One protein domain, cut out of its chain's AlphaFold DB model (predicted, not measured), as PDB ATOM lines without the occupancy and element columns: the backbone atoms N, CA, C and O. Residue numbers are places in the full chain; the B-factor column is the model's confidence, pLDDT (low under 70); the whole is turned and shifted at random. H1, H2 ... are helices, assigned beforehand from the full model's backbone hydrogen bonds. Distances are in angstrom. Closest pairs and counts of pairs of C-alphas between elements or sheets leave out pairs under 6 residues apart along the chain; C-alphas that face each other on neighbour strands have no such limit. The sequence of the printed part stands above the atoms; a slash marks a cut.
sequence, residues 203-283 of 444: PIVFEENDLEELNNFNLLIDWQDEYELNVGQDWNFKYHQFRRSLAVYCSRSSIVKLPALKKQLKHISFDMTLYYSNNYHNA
ATOM      1  N   PRO A 203     172.623 170.265 104.120       87.12
ATOM      2  CA  PRO A 203     172.604 171.708 103.947       87.12
ATOM      3  C   PRO A 203     171.874 172.079 102.660       87.12
ATOM      4  O   PRO A 203     172.067 171.448 101.620       87.12
ATOM      5  N   ILE A 204     171.018 173.088 102.757       90.44
ATOM      6  CA  ILE A 204     170.349 173.685 101.607       90.44
ATOM      7  C   ILE A 204     171.138 174.946 101.312       90.44
ATOM      8  O   ILE A 204     171.119 175.867 102.121       90.44
ATOM      9  N   VAL A 205     171.866 174.961 100.204       93.12
ATOM     10  CA  VAL A 205     172.688 176.106  99.814       93.12
ATOM     11  C   VAL A 205     171.841 177.028  98.947       93.12
ATOM     12  O   VAL A 205     171.127 176.545  98.075       93.12
ATOM     13  N   PHE A 206     171.893 178.331  99.212       94.00
ATOM     14  CA  PHE A 206     171.250 179.333  98.365       94.00
ATOM     15  C   PHE A 206     172.097 179.566  97.109       94.00
ATOM     16  O   PHE A 206     173.268 179.943  97.213       94.00
ATOM     17  N   GLU A 207     171.533 179.307  95.934       94.75
ATOM     18  CA  GLU A 207     172.247 179.343  94.656       94.75
ATOM     19  C   GLU A 207     171.983 180.640  93.875       94.75
ATOM     20  O   GLU A 207     171.010 181.354  94.113       94.75
ATOM     21  N   GLU A 208     172.827 180.934  92.881       93.31
ATOM     22  CA  GLU A 208     172.654 182.104  92.003       93.31
ATOM     23  C   GLU A 208     171.301 182.075  91.271       93.31
ATOM     24  O   GLU A 208     170.608 183.084  91.161       93.31
ATOM     25  N   ASN A 209     170.875 180.886  90.839       89.94
ATOM     26  CA  ASN A 209     169.586 180.692  90.178       89.94
ATOM     27  C   ASN A 209     168.393 180.955  91.124       89.94
ATOM     28  O   ASN A 209     167.328 181.364  90.662       89.94
ATOM     29  N   ASP A 210     168.556 180.767  92.442       92.12
ATOM     30  CA  ASP A 210     167.518 181.118  93.421       92.12
ATOM     31  C   ASP A 210     167.386 182.640  93.560       92.12
ATOM     32  O   ASP A 210     166.271 183.167  93.629       92.12
ATOM     33  N   LEU A 211     168.515 183.359  93.572       91.81
ATOM     34  CA  LEU A 211     168.537 184.821  93.594       91.81
ATOM     35  C   LEU A 211     167.919 185.402  92.318       91.81
ATOM     36  O   LEU A 211     167.098 186.318  92.392       91.81
ATOM     37  N   GLU A 212     168.250 184.836  91.159       88.00
ATOM     38  CA  GLU A 212     167.643 185.213  89.882       88.00
ATOM     39  C   GLU A 212     166.119 184.993  89.896       88.00
ATOM     40  O   GLU A 212     165.358 185.877  89.490       88.00
ATOM     41  N   GLU A 213     165.637 183.858  90.419       87.19
ATOM     42  CA  GLU A 213     164.198 183.600  90.569       87.19
ATOM     43  C   GLU A 213     163.525 184.622  91.500       87.19
ATOM     44  O   GLU A 213     162.442 185.121  91.178       87.19
ATOM     45  N   LEU A 214     164.151 184.974  92.628       90.50
ATOM     46  CA  LEU A 214     163.617 185.965  93.566       90.50
ATOM     47  C   LEU A 214     163.567 187.376  92.969       90.50
ATOM     48  O   LEU A 214     162.546 188.058  93.116       90.50
ATOM     49  N   ASN A 215     164.611 187.788  92.251       86.31
ATOM     50  CA  ASN A 215     164.653 189.066  91.539       86.31
ATOM     51  C   ASN A 215     163.556 189.132  90.470       86.31
ATOM     52  O   ASN A 215     162.793 190.095  90.422       86.31
ATOM     53  N   ASN A 216     163.394 188.068  89.679       83.31
ATOM     54  CA  ASN A 216     162.300 187.965  88.712       83.31
ATOM     55  C   ASN A 216     160.924 188.001  89.392       83.31
ATOM     56  O   ASN A 216     159.989 188.627  88.892       83.31
ATOM     57  N   PHE A 217     160.792 187.358  90.554       85.62
ATOM     58  CA  PHE A 217     159.555 187.344  91.326       85.62
ATOM     59  C   PHE A 217     159.193 188.734  91.877       85.62
ATOM     60  O   PHE A 217     158.019 189.126  91.840       85.62
ATOM     61  N   ASN A 218     160.170 189.492  92.384       86.19
ATOM     62  CA  ASN A 218     159.989 190.884  92.786       86.19
ATOM     63  C   ASN A 218     161.288 191.696  92.667       86.19
ATOM     64  O   ASN A 218     162.145 191.621  93.545       86.19
ATOM     65  N   LEU A 219     161.353 192.541  91.637       83.81
ATOM     66  CA  LEU A 219     162.483 193.431  91.347       83.81
ATOM     67  C   LEU A 219     162.621 194.596  92.340       83.81
ATOM     68  O   LEU A 219     163.633 195.286  92.333       83.81
ATOM     69  N   LEU A 220     161.587 194.871  93.142       88.56
ATOM     70  CA  LEU A 220     161.564 196.015  94.060       88.56
ATOM     71  C   LEU A 220     162.171 195.709  95.433       88.56
ATOM     72  O   LEU A 220     162.199 196.600  96.275       88.56
ATOM     73  N   ILE A 221     162.559 194.459  95.681       88.94
ATOM     74  CA  ILE A 221     163.142 194.023  96.950       88.94
ATOM     75  C   ILE A 221     164.618 193.753  96.715       88.94
ATOM     76  O   ILE A 221     164.961 192.988  95.812       88.94
ATOM     77  N   ASP A 222     165.466 194.314  97.570       91.00
ATOM     78  CA  ASP A 222     166.856 193.882  97.645       91.00
ATOM     79  C   ASP A 222     166.937 192.621  98.512       91.00
ATOM     80  O   ASP A 222     166.955 192.667  99.742       91.00
ATOM     81  N   TRP A 223     166.905 191.452  97.874       91.56
ATOM     82  CA  TRP A 223     166.852 190.174  98.587       91.56
ATOM     83  C   TRP A 223     168.131 189.861  99.366       91.56
ATOM     84  O   TRP A 223     168.069 189.132 100.360       91.56
ATOM     85  N   GLN A 224     169.270 190.398  98.937       90.25
ATOM     86  CA  GLN A 224     170.543 190.162  99.605       90.25
ATOM     87  C   GLN A 224     170.624 190.988 100.886       90.25
ATOM     88  O   GLN A 224     170.906 190.428 101.946       90.25
ATOM     89  N   ASP A 225     170.277 192.275 100.810       90.31
ATOM     90  CA  ASP A 225     170.386 193.189 101.947       90.31
ATOM     91  C   ASP A 225     169.182 193.101 102.898       90.31
ATOM     92  O   ASP A 225     169.354 193.020 104.116       90.31
ATOM     93  N   GLU A 226     167.945 193.064 102.388       91.62
ATOM     94  CA  GLU A 226     166.742 193.068 103.239       91.62
ATOM     95  C   GLU A 226     166.464 191.710 103.900       91.62
ATOM     96  O   GLU A 226     165.846 191.642 104.969       91.62
ATOM     97  N   TYR A 227     166.877 190.614 103.255       88.56
ATOM     98  CA  TYR A 227     166.591 189.248 103.708       88.56
ATOM     99  C   TYR A 227     167.840 188.434 104.065       88.56
ATOM    100  O   TYR A 227     167.684 187.277 104.473       88.56
ATOM    101  N   GLU A 228     169.035 189.027 103.970       90.50
ATOM    102  CA  GLU A 228     170.329 188.389 104.262       90.50
ATOM    103  C   GLU A 228     170.559 187.106 103.432       90.50
ATOM    104  O   GLU A 228     171.160 186.135 103.904       90.50
ATOM    105  N   LEU A 229     170.045 187.070 102.196       91.12
ATOM    106  CA  LEU A 229     170.141 185.910 101.303       91.12
ATOM    107  C   LEU A 229     171.383 186.020 100.418       91.12
ATOM    108  O   LEU A 229     171.352 186.621  99.349       91.12
ATOM    109  N   ASN A 230     172.480 185.418 100.869       91.94
ATOM    110  CA  ASN A 230     173.757 185.440 100.162       91.94
ATOM    111  C   ASN A 230     174.034 184.112  99.458       91.94
ATOM    112  O   ASN A 230     173.904 183.041 100.058       91.94
ATOM    113  N   VAL A 231     174.454 184.187  98.195       94.50
ATOM    114  CA  VAL A 231     174.789 183.011  97.382       94.50
ATOM    115  C   VAL A 231     175.927 182.221  98.034       94.50
ATOM    116  O   VAL A 231     176.900 182.785  98.540       94.50
ATOM    117  N   GLY A 232     175.780 180.897  98.068       93.62
ATOM    118  CA  GLY A 232     176.720 179.971  98.698       93.62
ATOM    119  C   GLY A 232     176.551 179.805 100.213       93.62
ATOM    120  O   GLY A 232     177.288 179.021 100.807       93.62
ATOM    121  N   GLN A 233     175.605 180.507 100.852       92.06
ATOM    122  CA  GLN A 233     175.299 180.338 102.279       92.06
ATOM    123  C   GLN A 233     174.165 179.335 102.522       92.06
ATOM    124  O   GLN A 233     173.321 179.088 101.658       92.06
ATOM    125  N   ASP A 234     174.124 178.791 103.742       90.62
ATOM    126  CA  ASP A 234     173.053 177.903 104.194       90.62
ATOM    127  C   ASP A 234     171.716 178.650 104.308       90.62
ATOM    128  O   ASP A 234     171.583 179.644 105.030       90.62
ATOM    129  N   TRP A 235     170.680 178.104 103.675       89.38
ATOM    130  CA  TRP A 235     169.323 178.620 103.722       89.38
ATOM    131  C   TRP A 235     168.427 177.833 104.681       89.38
ATOM    132  O   TRP A 235     168.294 176.609 104.624       89.38
ATOM    133  N   ASN A 236     167.730 178.575 105.546       89.00
ATOM    134  CA  ASN A 236     166.821 178.027 106.543       89.00
ATOM    135  C   ASN A 236     165.375 178.474 106.292       89.00
ATOM    136  O   ASN A 236     165.044 179.663 106.330       89.00
ATOM    137  N   PHE A 237     164.483 177.500 106.128       88.06
ATOM    138  CA  PHE A 237     163.048 177.713 105.995       88.06
ATOM    139  C   PHE A 237     162.397 178.264 107.271       88.06
ATOM    140  O   PHE A 237     162.642 177.842 108.404       88.06
ATOM    141  N   LYS A 238     161.433 179.155 107.060       87.75
ATOM    142  CA  LYS A 238     160.482 179.661 108.050       87.75
ATOM    143  C   LYS A 238     159.090 179.139 107.696       87.75
ATOM    144  O   LYS A 238     158.672 179.187 106.546       87.75
ATOM    145  N   TYR A 239     158.296 178.759 108.697       87.25
ATOM    146  CA  TYR A 239     156.922 178.254 108.490       87.25
ATOM    147  C   TYR A 239     156.031 179.179 107.652       87.25
ATOM    148  O   TYR A 239     155.138 178.721 106.947       87.25
ATOM    149  N   HIS A 240     156.242 180.494 107.742       87.88
ATOM    150  CA  HIS A 240     155.459 181.443 106.961       87.88
ATOM    151  C   HIS A 240     155.757 181.356 105.456       87.88
ATOM    152  O   HIS A 240     154.853 181.599 104.659       87.88
ATOM    153  N   GLN A 241     156.980 180.970 105.071       91.06
ATOM    154  CA  GLN A 241     157.360 180.799 103.669       91.06
ATOM    155  C   GLN A 241     156.531 179.690 103.027       91.06
ATOM    156  O   GLN A 241     155.899 179.954 102.018       91.06
ATOM    157  N   PHE A 242     156.397 178.522 103.665       92.56
ATOM    158  CA  PHE A 242     155.547 177.427 103.173       92.56
ATOM    159  C   PHE A 242     154.136 177.884 102.811       92.56
ATOM    160  O   PHE A 242     153.618 177.628 101.725       92.56
ATOM    161  N   ARG A 243     153.520 178.623 103.731       91.94
ATOM    162  CA  ARG A 243     152.157 179.107 103.575       91.94
ATOM    163  C   ARG A 243     152.030 180.159 102.472       91.94
ATOM    164  O   ARG A 243     151.021 180.173 101.768       91.94
ATOM    165  N   ARG A 244     153.024 181.042 102.336       93.06
ATOM    166  CA  ARG A 244     153.079 182.043 101.264       93.06
ATOM    167  C   ARG A 244     153.323 181.381  99.907       93.06
ATOM    168  O   ARG A 244     152.580 181.668  98.977       93.06
ATOM    169  N   SER A 245     154.267 180.447  99.817       92.44
ATOM    170  CA  SER A 245     154.551 179.677  98.602       92.44
ATOM    171  C   SER A 245     153.314 178.923  98.120       92.44
ATOM    172  O   SER A 245     152.971 179.013  96.946       92.44
ATOM    173  N   LEU A 246     152.567 178.277  99.025       92.81
ATOM    174  CA  LEU A 246     151.303 177.628  98.672       92.81
ATOM    175  C   LEU A 246     150.301 178.627  98.065       92.81
ATOM    176  O   LEU A 246     149.693 178.341  97.040       92.81
ATOM    177  N   ALA A 247     150.153 179.826  98.639       94.25
ATOM    178  CA  ALA A 247     149.249 180.848  98.105       94.25
ATOM    179  C   ALA A 247     149.674 181.371  96.722       94.25
ATOM    180  O   ALA A 247     148.829 181.514  95.834       94.25
ATOM    181  N   VAL A 248     150.969 181.637  96.545       93.00
ATOM    182  CA  VAL A 248     151.570 182.107  95.291       93.00
ATOM    183  C   VAL A 248     151.376 181.065  94.193       93.00
ATOM    184  O   VAL A 248     150.745 181.363  93.180       93.00
ATOM    185  N   TYR A 249     151.813 179.824  94.412       90.56
ATOM    186  CA  TYR A 249     151.771 178.786  93.381       90.56
ATOM    187  C   TYR A 249     150.359 178.273  93.093       90.56
ATOM    188  O   TYR A 249     150.028 178.027  91.933       90.56
ATOM    189  N   CYS A 250     149.470 178.212  94.092       89.19
ATOM    190  CA  CYS A 250     148.056 177.943  93.823       89.19
ATOM    191  C   CYS A 250     147.447 179.026  92.922       89.19
ATOM    192  O   CYS A 250     146.706 178.698  91.999       89.19
ATOM    193  N   SER A 251     147.783 180.299  93.146       89.44
ATOM    194  CA  SER A 251     147.279 181.409  92.326       89.44
ATOM    195  C   SER A 251     147.909 181.423  90.933       89.44
ATOM    196  O   SER A 251     147.218 181.697  89.953       89.44
ATOM    197  N   ARG A 252     149.191 181.050  90.824       85.81
ATOM    198  CA  ARG A 252     149.910 180.917  89.551       85.81
ATOM    199  C   ARG A 252     149.376 179.779  88.682       85.81
ATOM    200  O   ARG A 252     149.304 179.947  87.469       85.81
ATOM    201  N   SER A 253     148.915 178.682  89.289       83.12
ATOM    202  CA  SER A 253     148.389 177.517  88.559       83.12
ATOM    203  C   SER A 253     147.197 177.822  87.651       83.12
ATOM    204  O   SER A 253     146.940 177.082  86.711       83.12
ATOM    205  N   SER A 254     146.428 178.878  87.939       74.19
ATOM    206  CA  SER A 254     145.135 179.178  87.295       74.19
ATOM    207  C   SER A 254     144.061 178.081  87.439       74.19
ATOM    208  O   SER A 254     142.963 178.224  86.906       74.19
ATOM    209  N   ILE A 255     144.330 177.021  88.208       81.19
ATOM    210  CA  ILE A 255     143.396 175.921  88.492       81.19
ATOM    211  C   ILE A 255     142.656 176.191  89.807       81.19
ATOM    212  O   ILE A 255     141.444 175.991  89.930       81.19
ATOM    213  N   VAL A 256     143.378 176.684  90.819       85.38
ATOM    214  CA  VAL A 256     142.818 176.900  92.155       85.38
ATOM    215  C   VAL A 256     142.057 178.221  92.208       85.38
ATOM    216  O   VAL A 256     142.617 179.309  92.094       85.38
ATOM    217  N   LYS A 257     140.747 178.139  92.457       86.88
ATOM    218  CA  LYS A 257     139.892 179.324  92.611       86.88
ATOM    219  C   LYS A 257     140.213 180.065  93.912       86.88
ATOM    220  O   LYS A 257     140.363 179.450  94.969       86.88
ATOM    221  N   LEU A 258     140.181 181.399  93.875       88.06
ATOM    222  CA  LEU A 258     140.449 182.253  95.040       88.06
ATOM    223  C   LEU A 258     139.599 181.909  96.293       88.06
ATOM    224  O   LEU A 258     140.164 181.864  97.389       88.06
ATOM    225  N   PRO A 259     138.285 181.597  96.198       90.19
ATOM    226  CA  PRO A 259     137.508 181.139  97.355       90.19
ATOM    227  C   PRO A 259     137.991 179.811  97.944       90.19
ATOM    228  O   PRO A 259     137.978 179.650  99.166       90.19
ATOM    229  N   ALA A 260     138.454 178.882  97.103       91.81
ATOM    230  CA  ALA A 260     139.023 177.619  97.562       91.81
ATOM    231  C   ALA A 260     140.333 177.868  98.319       91.81
ATOM    232  O   ALA A 260     140.499 177.357  99.423       91.81
ATOM    233  N   LEU A 261     141.200 178.744  97.801       93.69
ATOM    234  CA  LEU A 261     142.441 179.126  98.478       93.69
ATOM    235  C   LEU A 261     142.182 179.846  99.814       93.69
ATOM    236  O   LEU A 261     142.792 179.509 100.829       93.69
ATOM    237  N   LYS A 262     141.214 180.775  99.864       93.56
ATOM    238  CA  LYS A 262     140.769 181.419 101.116       93.56
ATOM    239  C   LYS A 262     140.307 180.379 102.143       93.56
ATOM    240  O   LYS A 262     140.665 180.483 103.322       93.56
ATOM    241  N   LYS A 263     139.523 179.384 101.704       92.44
ATOM    242  CA  LYS A 263     139.029 178.282 102.547       92.44
ATOM    243  C   LYS A 263     140.160 177.357 103.001       92.44
ATOM    244  O   LYS A 263     140.157 176.972 104.169       92.44
ATOM    245  N   GLN A 264     141.121 177.028 102.140       94.44
ATOM    246  CA  GLN A 264     142.297 176.221 102.486       94.44
ATOM    247  C   GLN A 264     143.124 176.919 103.568       94.44
ATOM    248  O   GLN A 264     143.412 176.355 104.617       94.44
ATOM    249  N   LEU A 265     143.418 178.203 103.367       93.62
ATOM    250  CA  LEU A 265     144.233 178.986 104.286       93.62
ATOM    251  C   LEU A 265     143.468 179.424 105.549       93.62
ATOM    252  O   LEU A 265     144.084 179.908 106.496       93.62
ATOM    253  N   LYS A 266     142.142 179.282 105.631       93.12
ATOM    254  CA  LYS A 266     141.339 179.861 106.731       93.12
ATOM    255  C   LYS A 266     141.623 181.366 106.870       93.12
ATOM    256  O   LYS A 266     142.019 181.862 107.931       93.12
ATOM    257  N   HIS A 267     141.570 182.083 105.750       91.12
ATOM    258  CA  HIS A 267     141.656 183.543 105.728       91.12
ATOM    259  C   HIS A 267     140.289 184.159 106.009       91.12
ATOM    260  O   HIS A 267     139.264 183.650 105.547       91.12
ATOM    261  N   ILE A 268     140.284 185.254 106.771       88.75
ATOM    262  CA  ILE A 268     139.055 185.942 107.179       88.75
ATOM    263  C   ILE A 268     138.471 186.685 105.974       88.75
ATOM    264  O   ILE A 268     137.319 186.441 105.617       88.75
ATOM    265  N   SER A 269     139.290 187.472 105.267       88.06
ATOM    266  CA  SER A 269     138.905 188.196 104.048       88.06
ATOM    267  C   SER A 269     139.575 187.644 102.786       88.06
ATOM    268  O   SER A 269     140.479 186.804 102.847       88.06
ATOM    269  N   PHE A 270     139.087 188.084 101.626       89.12
ATOM    270  CA  PHE A 270     139.742 187.824 100.346       89.12
ATOM    271  C   PHE A 270     141.040 188.622 100.198       89.12
ATOM    272  O   PHE A 270     142.000 188.074  99.668       89.12
ATOM    273  N   ASP A 271     141.109 189.834 100.754       92.25
ATOM    274  CA  ASP A 271     142.295 190.701 100.699       92.25
ATOM    275  C   ASP A 271     143.508 190.043 101.349       92.25
ATOM    276  O   ASP A 271     144.600 190.072 100.796       92.25
ATOM    277  N   MET A 272     143.311 189.339 102.472       92.00
ATOM    278  CA  MET A 272     144.374 188.533 103.078       92.00
ATOM    279  C   MET A 272     144.902 187.469 102.112       92.00
ATOM    280  O   MET A 272     146.098 187.215 102.059       92.00
ATOM    281  N   THR A 273     144.022 186.804 101.362       93.94
ATOM    282  CA  THR A 273     144.442 185.791 100.384       93.94
ATOM    283  C   THR A 273     145.198 186.431  99.233       93.94
ATOM    284  O   THR A 273     146.264 185.931  98.894       93.94
ATOM    285  N   LEU A 274     144.699 187.558  98.716       92.31
ATOM    286  CA  LEU A 274     145.349 188.323  97.655       92.31
ATOM    287  C   LEU A 274     146.737 188.820  98.075       92.31
ATOM    288  O   LEU A 274     147.690 188.665  97.318       92.31
ATOM    289  N   TYR A 275     146.869 189.319  99.308       93.69
ATOM    290  CA  TYR A 275     148.142 189.743  99.889       93.69
ATOM    291  C   TYR A 275     149.153 188.591  99.965       93.69
ATOM    292  O   TYR A 275     150.309 188.745  99.579       93.69
ATOM    293  N   TYR A 276     148.727 187.406 100.415       93.19
ATOM    294  CA  TYR A 276     149.612 186.233 100.461       93.19
ATOM    295  C   TYR A 276     149.987 185.725  99.067       93.19
ATOM    296  O   TYR A 276     151.088 185.210  98.898       93.19
ATOM    297  N   SER A 277     149.098 185.865  98.083       92.00
ATOM    298  CA  SER A 277     149.381 185.541  96.686       92.00
ATOM    299  C   SER A 277     150.071 186.676  95.927       92.00
ATOM    300  O   SER A 277     150.183 186.588  94.710       92.00
ATOM    301  N   ASN A 278     150.481 187.767  96.581       89.56
ATOM    302  CA  ASN A 278     151.037 188.912  95.865       89.56
ATOM    303  C   ASN A 278     152.248 188.505  95.001       89.56
ATOM    304  O   ASN A 278     153.028 187.635  95.395       89.56
ATOM    305  N   ASN A 279     152.381 189.134  93.832       87.69
ATOM    306  CA  ASN A 279     153.371 188.830  92.787       87.69
ATOM    307  C   ASN A 279     153.279 187.424  92.166       87.69
ATOM    308  O   ASN A 279     154.196 187.000  91.469       87.69
ATOM    309  N   TYR A 280     152.165 186.696  92.338       88.81
ATOM    310  CA  TYR A 280     152.034 185.349  91.764       88.81
ATOM    311  C   TYR A 280     152.252 185.283  90.247       88.81
ATOM    312  O   TYR A 280     152.679 184.247  89.756       88.81
ATOM    313  N   HIS A 281     151.959 186.355  89.507       80.81
ATOM    314  CA  HIS A 281     152.114 186.418  88.050       80.81
ATOM    315  C   HIS A 281     153.580 186.310  87.604       80.81
ATOM    316  O   HIS A 281     153.840 185.725  86.553       80.81
ATOM    317  N   ASN A 282     154.510 186.793  88.434       83.06
ATOM    318  CA  ASN A 282     155.953 186.719  88.205       83.06
ATOM    319  C   ASN A 282     156.568 185.408  88.702       83.06
ATOM    320  O   ASN A 282     157.705 185.093  88.368       83.06
ATOM    321  N   ALA A 283     155.837 184.630  89.505       84.88
ATOM    322  CA  ALA A 283     156.334 183.349  89.979       84.88
ATOM    323  C   ALA A 283     156.522 182.379  88.809       84.88
ATOM    324  O   ALA A 283     155.676 182.288  87.901       84.88
TER     325      ALA A 283
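AT A GLANCE: This is residues 203 to 283 of the 444 residues of an uncharacterized protein of Acinetobacter lwoffii (UniProt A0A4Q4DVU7). Two lobes make an elongated whole: H3 and H4 form a helical hairpin crossed by H5, and the smaller lobe holds H1 and H2. The printed part has 81 residues with five named helices, H1 to H5 in chain order, and no named strand: all helix. It is only just compact, close to loose, with a radius of gyration of the C-alphas of 14.0 A and spans of 39 by 22 by 21 A.

IN THESE COORDINATES: H3, residues 239 to 252, is 20.4 A long, from C-alpha 239 at (156.922, 178.254, 108.490). H4 is residues 258 to 265, 10.5 A; H5 is residues 270 to 276, 10.0 A, ending at (149.612, 186.233, 100.461). H1 is residues 208 to 217, 14.1 A; H2 is residues 223 to 227, 5.2 A.

HOW THE PARTS SIT: H3 and H4, a hairpin, touch at a shallow tilt of 19 degrees, opposite ways; their closest C-alphas, Ala 247 and Leu 261, are 7.0 A apart. H5 touches H4, closest C-alphas Lys 262 and Thr 273, 5.8 A, and residues 244 to 248 of H3, closest C-alphas Arg 244 and Tyr 276, 5.5 A. H1 and H2 only just touch, with 3 pairs of C-alphas within 8 A, the closest Leu 214 and Trp 223, 7.3 A; both are apart from H3, H4 and H5. Every O i to N i+4 pair is within hydrogen-bond range in H1, H2, H4 and H5, and 9 of 10 in H3.

THE WHOLE: The farthest C-alphas, Gly 232 and Pro 259, are 39.3 A apart. The printed part has no cut; the link H2 to H3, 11 residues, is long. No printed residue is under 70 in pLDDT.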